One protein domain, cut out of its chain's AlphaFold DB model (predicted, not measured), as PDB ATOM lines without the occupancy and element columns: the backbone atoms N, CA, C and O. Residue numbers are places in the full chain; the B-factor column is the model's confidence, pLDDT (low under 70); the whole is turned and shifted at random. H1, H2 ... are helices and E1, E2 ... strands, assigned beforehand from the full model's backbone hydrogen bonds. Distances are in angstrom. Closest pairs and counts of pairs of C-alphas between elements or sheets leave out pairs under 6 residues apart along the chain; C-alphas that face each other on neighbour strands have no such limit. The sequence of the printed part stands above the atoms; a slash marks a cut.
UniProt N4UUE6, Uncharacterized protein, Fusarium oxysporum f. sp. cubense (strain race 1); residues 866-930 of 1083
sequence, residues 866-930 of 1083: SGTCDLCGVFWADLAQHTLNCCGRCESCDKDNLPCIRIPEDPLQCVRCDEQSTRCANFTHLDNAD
ATOM      1  N   SER A 866     -27.764  -6.302  19.591       71.38
ATOM      2  CA  SER A 866     -29.184  -6.053  19.853       71.38
ATOM      3  C   SER A 866     -29.803  -5.294  18.676       71.38
ATOM      4  O   SER A 866     -29.151  -4.444  18.062       71.38
ATOM      5  N   GLY A 867     -31.055  -5.587  18.337       80.81
ATOM      6  CA  GLY A 867     -31.721  -4.939  17.210       80.81
ATOM      7  C   GLY A 867     -33.135  -5.446  16.968       80.81
ATOM      8  O   GLY A 867     -33.602  -6.395  17.599       80.81
ATOM      9  N   THR A 868     -33.836  -4.783  16.054       82.81
ATOM     10  CA  THR A 868     -35.176  -5.187  15.621       82.81
ATOM     11  C   THR A 868     -35.064  -6.305  14.595       82.81
ATOM     12  O   THR A 868     -34.339  -6.172  13.618       82.81
ATOM     13  N   CYS A 869     -35.775  -7.410  14.811       85.44
ATOM     14  CA  CYS A 869     -35.814  -8.509  13.857       85.44
ATOM     15  C   CYS A 869     -36.638  -8.129  12.633       85.44
ATOM     16  O   CYS A 869     -37.842  -7.898  12.751       85.44
ATOM     17  N   ASP A 870     -36.009  -8.147  11.461       84.69
ATOM     18  CA  ASP A 870     -36.659  -7.830  10.187       84.69
ATOM     19  C   ASP A 870     -37.847  -8.763   9.888       84.69
ATOM     20  O   ASP A 870     -38.815  -8.360   9.247       84.69
ATOM     21  N   LEU A 871     -37.823  -9.991  10.423       85.19
ATOM     22  CA  LEU A 871     -38.851 -11.003  10.179       85.19
ATOM     23  C   LEU A 871     -40.120 -10.793  11.017       85.19
ATOM     24  O   LEU A 871     -41.221 -10.912  10.487       85.19
ATOM     25  N   CYS A 872     -40.008 -10.498  12.321       85.50
ATOM     26  CA  CYS A 872     -41.180 -10.338  13.204       85.50
ATOM     27  C   CYS A 872     -41.462  -8.891  13.633       85.50
ATOM     28  O   CYS A 872     -42.521  -8.633  14.202       85.50
ATOM     29  N   GLY A 873     -40.548  -7.955  13.367       81.19
ATOM     30  CA  GLY A 873     -40.639  -6.545  13.758       81.19
ATOM     31  C   GLY A 873     -40.363  -6.259  15.241       81.19
ATOM     32  O   GLY A 873     -40.556  -5.128  15.675       81.19
ATOM     33  N   VAL A 874     -39.942  -7.252  16.033       84.31
ATOM     34  CA  VAL A 874     -39.729  -7.120  17.490       84.31
ATOM     35  C   VAL A 874     -38.249  -6.882  17.804       84.31
ATOM     36  O   VAL A 874     -37.380  -7.477  17.171       84.31
ATOM     37  N   PHE A 875     -37.958  -6.024  18.786       83.12
ATOM     38  CA  PHE A 875     -36.600  -5.782  19.282       83.12
ATOM     39  C   PHE A 875     -36.128  -6.909  20.207       83.12
ATOM     40  O   PHE A 875     -36.822  -7.252  21.165       83.12
ATOM     41  N   TRP A 876     -34.931  -7.438  19.953       78.75
ATOM     42  CA  TRP A 876     -34.304  -8.483  20.761       78.75
ATOM     43  C   TRP A 876     -32.902  -8.076  21.200       78.75
ATOM     44  O   TRP A 876     -32.143  -7.473  20.442       78.75
ATOM     45  N   ALA A 877     -32.565  -8.429  22.443       65.38
ATOM     46  CA  ALA A 877     -31.235  -8.207  23.002       65.38
ATOM     47  C   ALA A 877     -30.168  -9.085  22.321       65.38
ATOM     48  O   ALA A 877     -29.054  -8.624  22.125       65.38
ATOM     49  N   ASP A 878     -30.546 -10.299  21.910       78.56
ATOM     50  CA  ASP A 878     -29.736 -11.212  21.100       78.56
ATOM     51  C   ASP A 878     -30.463 -11.464  19.771       78.56
ATOM     52  O   ASP A 878     -31.293 -12.373  19.631       78.56
ATOM     53  N   LEU A 879     -30.220 -10.577  18.801       77.31
ATOM     54  CA  LEU A 879     -30.883 -10.642  17.502       77.31
ATOM     55  C   LEU A 879     -30.451 -11.880  16.704       77.31
ATOM     56  O   LEU A 879     -31.257 -12.428  15.950       77.31
ATOM     57  N   ALA A 880     -29.212 -12.346  16.878       74.12
ATOM     58  CA  ALA A 880     -28.672 -13.487  16.146       74.12
ATOM     59  C   ALA A 880     -29.382 -14.789  16.548       74.12
ATOM     60  O   ALA A 880     -29.882 -15.514  15.682       74.12
ATOM     61  N   GLN A 881     -29.519 -15.048  17.852       75.62
ATOM     62  CA  GLN A 881     -30.226 -16.230  18.345       75.62
ATOM     63  C   GLN A 881     -31.724 -16.184  18.027       75.62
ATOM     64  O   GLN A 881     -32.332 -17.218  17.720       75.62
ATOM     65  N   HIS A 882     -32.333 -14.996  18.075       80.94
ATOM     66  CA  HIS A 882     -33.737 -14.834  17.723       80.94
ATOM     67  C   HIS A 882     -33.992 -15.086  16.232       80.94
ATOM     68  O   HIS A 882     -34.910 -15.832  15.898       80.94
ATOM     69  N   THR A 883     -33.183 -14.510  15.336       78.25
ATOM     70  CA  THR A 883     -33.399 -14.590  13.879       78.25
ATOM     71  C   THR A 883     -33.365 -16.033  13.373       78.25
ATOM     72  O   THR A 883     -34.166 -16.389  12.515       78.25
ATOM     73  N   LEU A 884     -32.528 -16.891  13.971       75.19
ATOM     74  CA  LEU A 884     -32.458 -18.327  13.658       75.19
ATOM     75  C   LEU A 884     -33.740 -19.103  14.001       75.19
ATOM     76  O   LEU A 884     -34.007 -20.132  13.391       75.19
ATOM     77  N   ASN A 885     -34.524 -18.627  14.971       72.75
ATOM     78  CA  ASN A 885     -35.722 -19.309  15.476       72.75
ATOM     79  C   ASN A 885     -37.016 -18.518  15.204       72.75
ATOM     80  O   ASN A 885     -38.085 -18.861  15.712       72.75
ATOM     81  N   CYS A 886     -36.928 -17.424  14.447       81.31
ATOM     82  CA  CYS A 886     -38.046 -16.531  14.195       81.31
ATOM     83  C   CYS A 886     -38.908 -17.057  13.044       81.31
ATOM     84  O   CYS A 886     -38.466 -17.114  11.901       81.31
ATOM     85  N   CYS A 887     -40.175 -17.372  13.318       79.94
ATOM     86  CA  CYS A 887     -41.127 -17.786  12.279       79.94
ATOM     87  C   CYS A 887     -41.732 -16.603  11.489       79.94
ATOM     88  O   CYS A 887     -42.642 -16.809  10.690       79.94
ATOM     89  N   GLY A 888     -41.297 -15.364  11.739       89.25
ATOM     90  CA  GLY A 888     -41.869 -14.156  11.135       89.25
ATOM     91  C   GLY A 888     -43.180 -13.679  11.782       89.25
ATOM     92  O   GLY A 888     -43.502 -14.024  12.924       89.25
ATOM     93  N   ARG A 889     -43.935 -12.842  11.059       92.00
ATOM     94  CA  ARG A 889     -45.247 -12.312  11.482       92.00
ATOM     95  C   ARG A 889     -46.358 -13.300  11.132       92.00
ATOM     96  O   ARG A 889     -46.253 -14.004  10.136       92.00
ATOM     97  N   CYS A 890     -47.419 -13.370  11.938       93.00
ATOM     98  CA  CYS A 890     -48.647 -14.064  11.525       93.00
ATOM     99  C   CYS A 890     -49.399 -13.245  10.467       93.00
ATOM    100  O   CYS A 890     -49.221 -12.029  10.419       93.00
ATOM    101  N   GLU A 891     -50.277 -13.872   9.681       90.25
ATOM    102  CA  GLU A 891     -51.012 -13.208   8.591       90.25
ATOM    103  C   GLU A 891     -51.733 -11.923   9.029       90.25
ATOM    104  O   GLU A 891     -51.737 -10.935   8.299       90.25
ATOM    105  N   SER A 892     -52.313 -11.899  10.234       90.12
ATOM    106  CA  SER A 892     -52.974 -10.698  10.765       90.12
ATOM    107  C   SER A 892     -51.981  -9.576  11.095       90.12
ATOM    108  O   SER A 892     -52.212  -8.423  10.739       90.12
ATOM    109  N   CYS A 893     -50.856  -9.890  11.742       91.56
ATOM    110  CA  CYS A 893     -49.814  -8.900  12.028       91.56
ATOM    111  C   CYS A 893     -49.101  -8.424  10.757       91.56
ATOM    112  O   CYS A 893     -48.673  -7.275  10.699       91.56
ATOM    113  N   ASP A 894     -48.972  -9.293   9.757       90.94
ATOM    114  CA  ASP A 894     -48.341  -8.967   8.484       90.94
ATOM    115  C   ASP A 894     -49.206  -8.022   7.643       90.94
ATOM    116  O   ASP A 894     -48.724  -6.968   7.233       90.94
ATOM    117  N   LYS A 895     -50.510  -8.320   7.502       89.50
ATOM    118  CA  LYS A 895     -51.479  -7.447   6.809       89.50
ATOM    119  C   LYS A 895     -51.492  -6.021   7.353       89.50
ATOM    120  O   LYS A 895     -51.628  -5.078   6.582       89.50
ATOM    121  N   ASP A 896     -51.315  -5.874   8.662       84.94
ATOM    122  CA  ASP A 896     -51.342  -4.572   9.334       84.94
ATOM    123  C   ASP A 896     -49.945  -3.954   9.519       84.94
ATOM    124  O   ASP A 896     -49.809  -2.896  10.130       84.94
ATOM    125  N   ASN A 897     -48.896  -4.612   9.013       85.31
ATOM    126  CA  ASN A 897     -47.497  -4.219   9.156       85.31
ATOM    127  C   ASN A 897     -47.069  -3.943  10.619       85.31
ATOM    128  O   ASN A 897     -46.269  -3.045  10.888       85.31
ATOM    129  N   LEU A 898     -47.577  -4.732  11.570       85.94
ATOM    130  CA  LEU A 898     -47.293  -4.592  13.002       85.94
ATOM    131  C   LEU A 898     -46.342  -5.680  13.532       85.94
ATOM    132  O   LEU A 898     -46.322  -6.801  13.012       85.94
ATOM    133  N   PRO A 899     -45.584  -5.392  14.608       87.19
ATOM    134  CA  PRO A 899     -44.726  -6.377  15.252       87.19
ATOM    135  C   PRO A 899     -45.529  -7.534  15.864       87.19
ATOM    136  O   PRO A 899     -46.535  -7.335  16.546       87.19
ATOM    137  N   CYS A 900     -45.068  -8.765  15.646       88.88
ATOM    138  CA  CYS A 900     -45.746  -9.984  16.091       88.88
ATOM    139  C   CYS A 900     -45.122 -10.522  17.392       88.88
ATOM    140  O   CYS A 900     -44.354 -11.484  17.377       88.88
ATOM    141  N   ILE A 901     -45.446  -9.894  18.529       86.38
ATOM    142  CA  ILE A 901     -44.916 -10.261  19.857       86.38
ATOM    143  C   ILE A 901     -45.626 -11.517  20.372       86.38
ATOM    144  O   ILE A 901     -46.821 -11.469  20.656       86.38
ATOM    145  N   ARG A 902     -44.914 -12.642  20.497       78.50
ATOM    146  CA  ARG A 902     -45.469 -13.904  21.022       78.50
ATOM    147  C   ARG A 902     -45.526 -13.908  22.547       78.50
ATOM    148  O   ARG A 902     -44.604 -13.425  23.203       78.50
ATOM    149  N   ILE A 903     -46.605 -14.462  23.091       72.25
ATOM    150  CA  ILE A 903     -46.828 -14.544  24.533       72.25
ATOM    151  C   ILE A 903     -45.954 -15.680  25.099       72.25
ATOM    152  O   ILE A 903     -45.974 -16.786  24.557       72.25
ATOM    153  N   PRO A 904     -45.178 -15.466  26.179       59.25
ATOM    154  CA  PRO A 904     -44.370 -16.526  26.793       59.25
ATOM    155  C   PRO A 904     -45.190 -17.745  27.251       59.25
ATOM    156  O   PRO A 904     -44.689 -18.871  27.267       59.25
ATOM    157  N   GLU A 905     -46.442 -17.515  27.644       62.03
ATOM    158  CA  GLU A 905     -47.401 -18.524  28.088       62.03
ATOM    159  C   GLU A 905     -48.021 -19.333  26.937       62.03
ATOM    160  O   GLU A 905     -48.365 -20.495  27.159       62.03
ATOM    161  N   ASP A 906     -48.118 -18.761  25.732       71.25
ATOM    162  CA  ASP A 906     -48.583 -19.439  24.517       71.25
ATOM    163  C   ASP A 906     -47.712 -19.042  23.309       71.25
ATOM    164  O   ASP A 906     -47.985 -18.051  22.624       71.25
ATOM    165  N   PRO A 907     -46.656 -19.818  23.002       66.94
ATOM    166  CA  PRO A 907     -45.744 -19.507  21.907       66.94
ATOM    167  C   PRO A 907     -46.391 -19.635  20.519       66.94
ATOM    168  O   PRO A 907     -45.731 -19.324  19.525       66.94
ATOM    169  N   LEU A 908     -47.643 -20.093  20.419       73.19
ATOM    170  CA  LEU A 908     -48.408 -20.134  19.171       73.19
ATOM    171  C   LEU A 908     -49.313 -18.906  18.994       73.19
ATOM    172  O   LEU A 908     -49.855 -18.726  17.905       73.19
ATOM    173  N   GLN A 909     -49.436 -18.044  20.006       80.44
ATOM    174  CA  GLN A 909     -50.323 -16.885  20.007       80.44
ATOM    175  C   GLN A 909     -49.521 -15.593  20.247       80.44
ATOM    176  O   GLN A 909     -48.662 -15.503  21.128       80.44
ATOM    177  N   CYS A 910     -49.757 -14.569  19.424       88.81
ATOM    178  CA  CYS A 910     -49.196 -13.239  19.647       88.81
ATOM    179  C   CYS A 910     -50.142 -12.390  20.496       88.81
ATOM    180  O   CYS A 910     -51.354 -12.587  20.437       88.81
ATOM    181  N   VAL A 911     -49.589 -11.425  21.240       84.44
ATOM    182  CA  VAL A 911     -50.331 -10.519  22.138       84.44
ATOM    183  C   VAL A 911     -51.560  -9.936  21.443       84.44
ATOM    184  O   VAL A 911     -52.653  -9.942  21.987       84.44
ATOM    185  N   ARG A 912     -51.406  -9.516  20.185       83.75
ATOM    186  CA  ARG A 912     -52.488  -8.897  19.420       83.75
ATOM    187  C   ARG A 912     -53.582  -9.874  18.989       83.75
ATOM    188  O   ARG A 912     -54.758  -9.535  19.053       83.75
ATOM    189  N   CYS A 913     -53.212 -11.063  18.516       87.56
ATOM    190  CA  CYS A 913     -54.201 -12.084  18.165       87.56
ATOM    191  C   CYS A 913     -54.938 -12.562  19.426       87.56
ATOM    192  O   CYS A 913     -56.145 -12.768  19.379       87.56
ATOM    193  N   ASP A 914     -54.253 -12.612  20.572       84.62
ATOM    194  CA  ASP A 914     -54.870 -12.902  21.867       84.62
ATOM    195  C   ASP A 914     -55.902 -11.847  22.281       84.62
ATOM    196  O   ASP A 914     -57.052 -12.180  22.566       84.62
ATOM    197  N   GLU A 915     -55.536 -10.565  22.202       83.75
ATOM    198  CA  GLU A 915     -56.445  -9.440  22.457       83.75
ATOM    199  C   GLU A 915     -57.667  -9.454  21.527       83.75
ATOM    200  O   GLU A 915     -58.775  -9.107  21.935       83.75
ATOM    201  N   GLN A 916     -57.487  -9.896  20.280       83.25
ATOM    202  CA  GLN A 916     -58.561 -10.032  19.295       83.25
ATOM    203  C   GLN A 916     -59.321 -11.360  19.396       83.25
ATOM    204  O   GLN A 916     -60.268 -11.578  18.638       83.25
ATOM    205  N   SER A 917     -58.936 -12.249  20.317       84.31
ATOM    206  CA  SER A 917     -59.469 -13.613  20.427       84.31
ATOM    207  C   SER A 917     -59.390 -14.408  19.111       84.31
ATOM    208  O   SER A 917     -60.237 -15.258  18.827       84.31
ATOM    209  N   THR A 918     -58.370 -14.141  18.292       82.62
ATOM    210  CA  THR A 918     -58.057 -14.853  17.048       82.62
ATOM    211  C   THR A 918     -56.794 -15.698  17.227       82.62
ATOM    212  O   THR A 918     -55.946 -15.419  18.070       82.62
ATOM    213  N   ARG A 919     -56.650 -16.783  16.456       82.50
ATOM    214  CA  ARG A 919     -55.422 -17.598  16.472       82.50
ATOM    215  C   ARG A 919     -54.439 -17.078  15.435       82.50
ATOM    216  O   ARG A 919     -54.839 -16.786  14.309       82.50
ATOM    217  N   CYS A 920     -53.153 -17.038  15.774       84.25
ATOM    218  CA  CYS A 920     -52.127 -16.805  14.764       84.25
ATOM    219  C   CYS A 920     -52.098 -17.974  13.770       84.25
ATOM    220  O   CYS A 920     -52.000 -19.135  14.163       84.25
ATOM    221  N   ALA A 921     -52.146 -17.658  12.480       83.38
ATOM    222  CA  ALA A 921     -52.012 -18.613  11.386       83.38
ATOM    223  C   ALA A 921     -51.156 -18.007  10.261       83.38
ATOM    224  O   ALA A 921     -50.933 -16.791  10.247       83.38
ATOM    225  N   ASN A 922     -50.690 -18.863   9.341       82.38
ATOM    226  CA  ASN A 922     -50.006 -18.486   8.095       82.38
ATOM    227  C   ASN A 922     -48.841 -17.505   8.320       82.38
ATOM    228  O   ASN A 922     -48.902 -16.338   7.940       82.38
ATOM    229  N   PHE A 923     -47.793 -17.963   9.009       84.94
ATOM    230  CA  PHE A 923     -46.641 -17.118   9.309       84.94
ATOM    231  C   PHE A 923     -45.790 -16.846   8.065       84.94
ATOM    232  O   PHE A 923     -45.605 -17.733   7.234       84.94
ATOM    233  N   THR A 924     -45.228 -15.642   7.969       82.00
ATOM    234  CA  THR A 924     -44.518 -15.182   6.766       82.00
ATOM    235  C   THR A 924     -43.257 -15.975   6.425       82.00
ATOM    236  O   THR A 924     -42.811 -15.915   5.287       82.00
ATOM    237  N   HIS A 925     -42.679 -16.713   7.380       74.19
ATOM    238  CA  HIS A 925     -41.435 -17.469   7.193       74.19
ATOM    239  C   HIS A 925     -41.529 -18.885   7.788       74.19
ATOM    240  O   HIS A 925     -40.683 -19.304   8.578       74.19
ATOM    241  N   LEU A 926     -42.580 -19.627   7.418       61.44
ATOM    242  CA  LEU A 926     -42.760 -21.041   7.791       61.44
ATOM    243  C   LEU A 926     -41.655 -21.961   7.235       61.44
ATOM    244  O   LEU A 926     -41.338 -22.970   7.862       61.44
ATOM    245  N   ASP A 927     -41.012 -21.581   6.127       55.00
ATOM    246  CA  ASP A 927     -39.997 -22.397   5.440       55.00
ATOM    247  C   ASP A 927     -38.709 -22.608   6.261       55.00
ATOM    248  O   ASP A 927     -37.956 -23.547   6.006       55.00
ATOM    249  N   ASN A 928     -38.462 -21.775   7.281       54.78
ATOM    250  CA  ASN A 928     -37.269 -21.860   8.130       54.78
ATOM    251  C   ASN A 928     -37.440 -22.770   9.360       54.78
ATOM    252  O   ASN A 928     -36.474 -23.004  10.086       54.78
ATOM    253  N   ALA A 929     -38.644 -23.280   9.625       52.94
ATOM    254  CA  ALA A 929     -38.914 -24.081  10.811       52.94
ATOM    255  C   ALA A 929     -40.105 -25.019  10.577       52.94
ATOM    256  O   ALA A 929     -41.253 -24.631  10.786       52.94
ATOM    257  N   ASP A 930     -39.833 -26.275  10.203       55.41
ATOM    258  CA  ASP A 930     -40.828 -27.347  10.309       55.41
ATOM    259  C   ASP A 930     -41.291 -27.421  11.781       55.41
ATOM    260  O   ASP A 930     -40.456 -27.669  12.658       55.41
TER     261      ASP A 930
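AT A GLANCE: This is residues 866 to 930 of the 1083 residues of an uncharacterized protein of Fusarium oxysporum f. sp. cubense (strain race 1) (UniProt N4UUE6). This is a chain of loops with little regular structure: residues 866 to 878 fold back on themselves beside H1 at one end, H2, E1 and H3 gather at the other, and residues 916 to 930 run back from H3 toward the H1 end. The 65 printed residues, in the order H1, H2, E1, H3, are mixed in class, with 22 in named elements. The whole is compact, radius of gyration of the C-alphas 11.1 A, spanning 31 by 23 by 23 A.

IN THESE COORDINATES: Residues 867 to 868 pair with 875 to 876, antiparallel. H1, residues 879 to 885, begins at C-alpha (-30.883, -10.642, 17.502) and is 10.1 A long. H2 is residues 891 to 895, E1 906 to 910, and H3 911 to 915, ending at C-alpha (-56.445, -9.440, 22.457).

HOW THE PARTS SIT: H1 is apart from H2, E1 and H3. H2 and H3 are close but not clearly touching, closest C-alphas Ser 892 and Cys 913, 7.6 A. H2 and E1 are apart. E1 pairs with no named strand; it and H3 meet only through their link. Every O i to N i+4 pair is within hydrogen-bond range in H2 and H3, 2 of 3 in H1.

THE WHOLE: The farthest C-alphas, Ser 866 and Ser 917, are 31.2 A apart. The printed part has no cut and no long link. pLDDT is under 70 at residues 877, 904 to 905, 907 and 926 to 930.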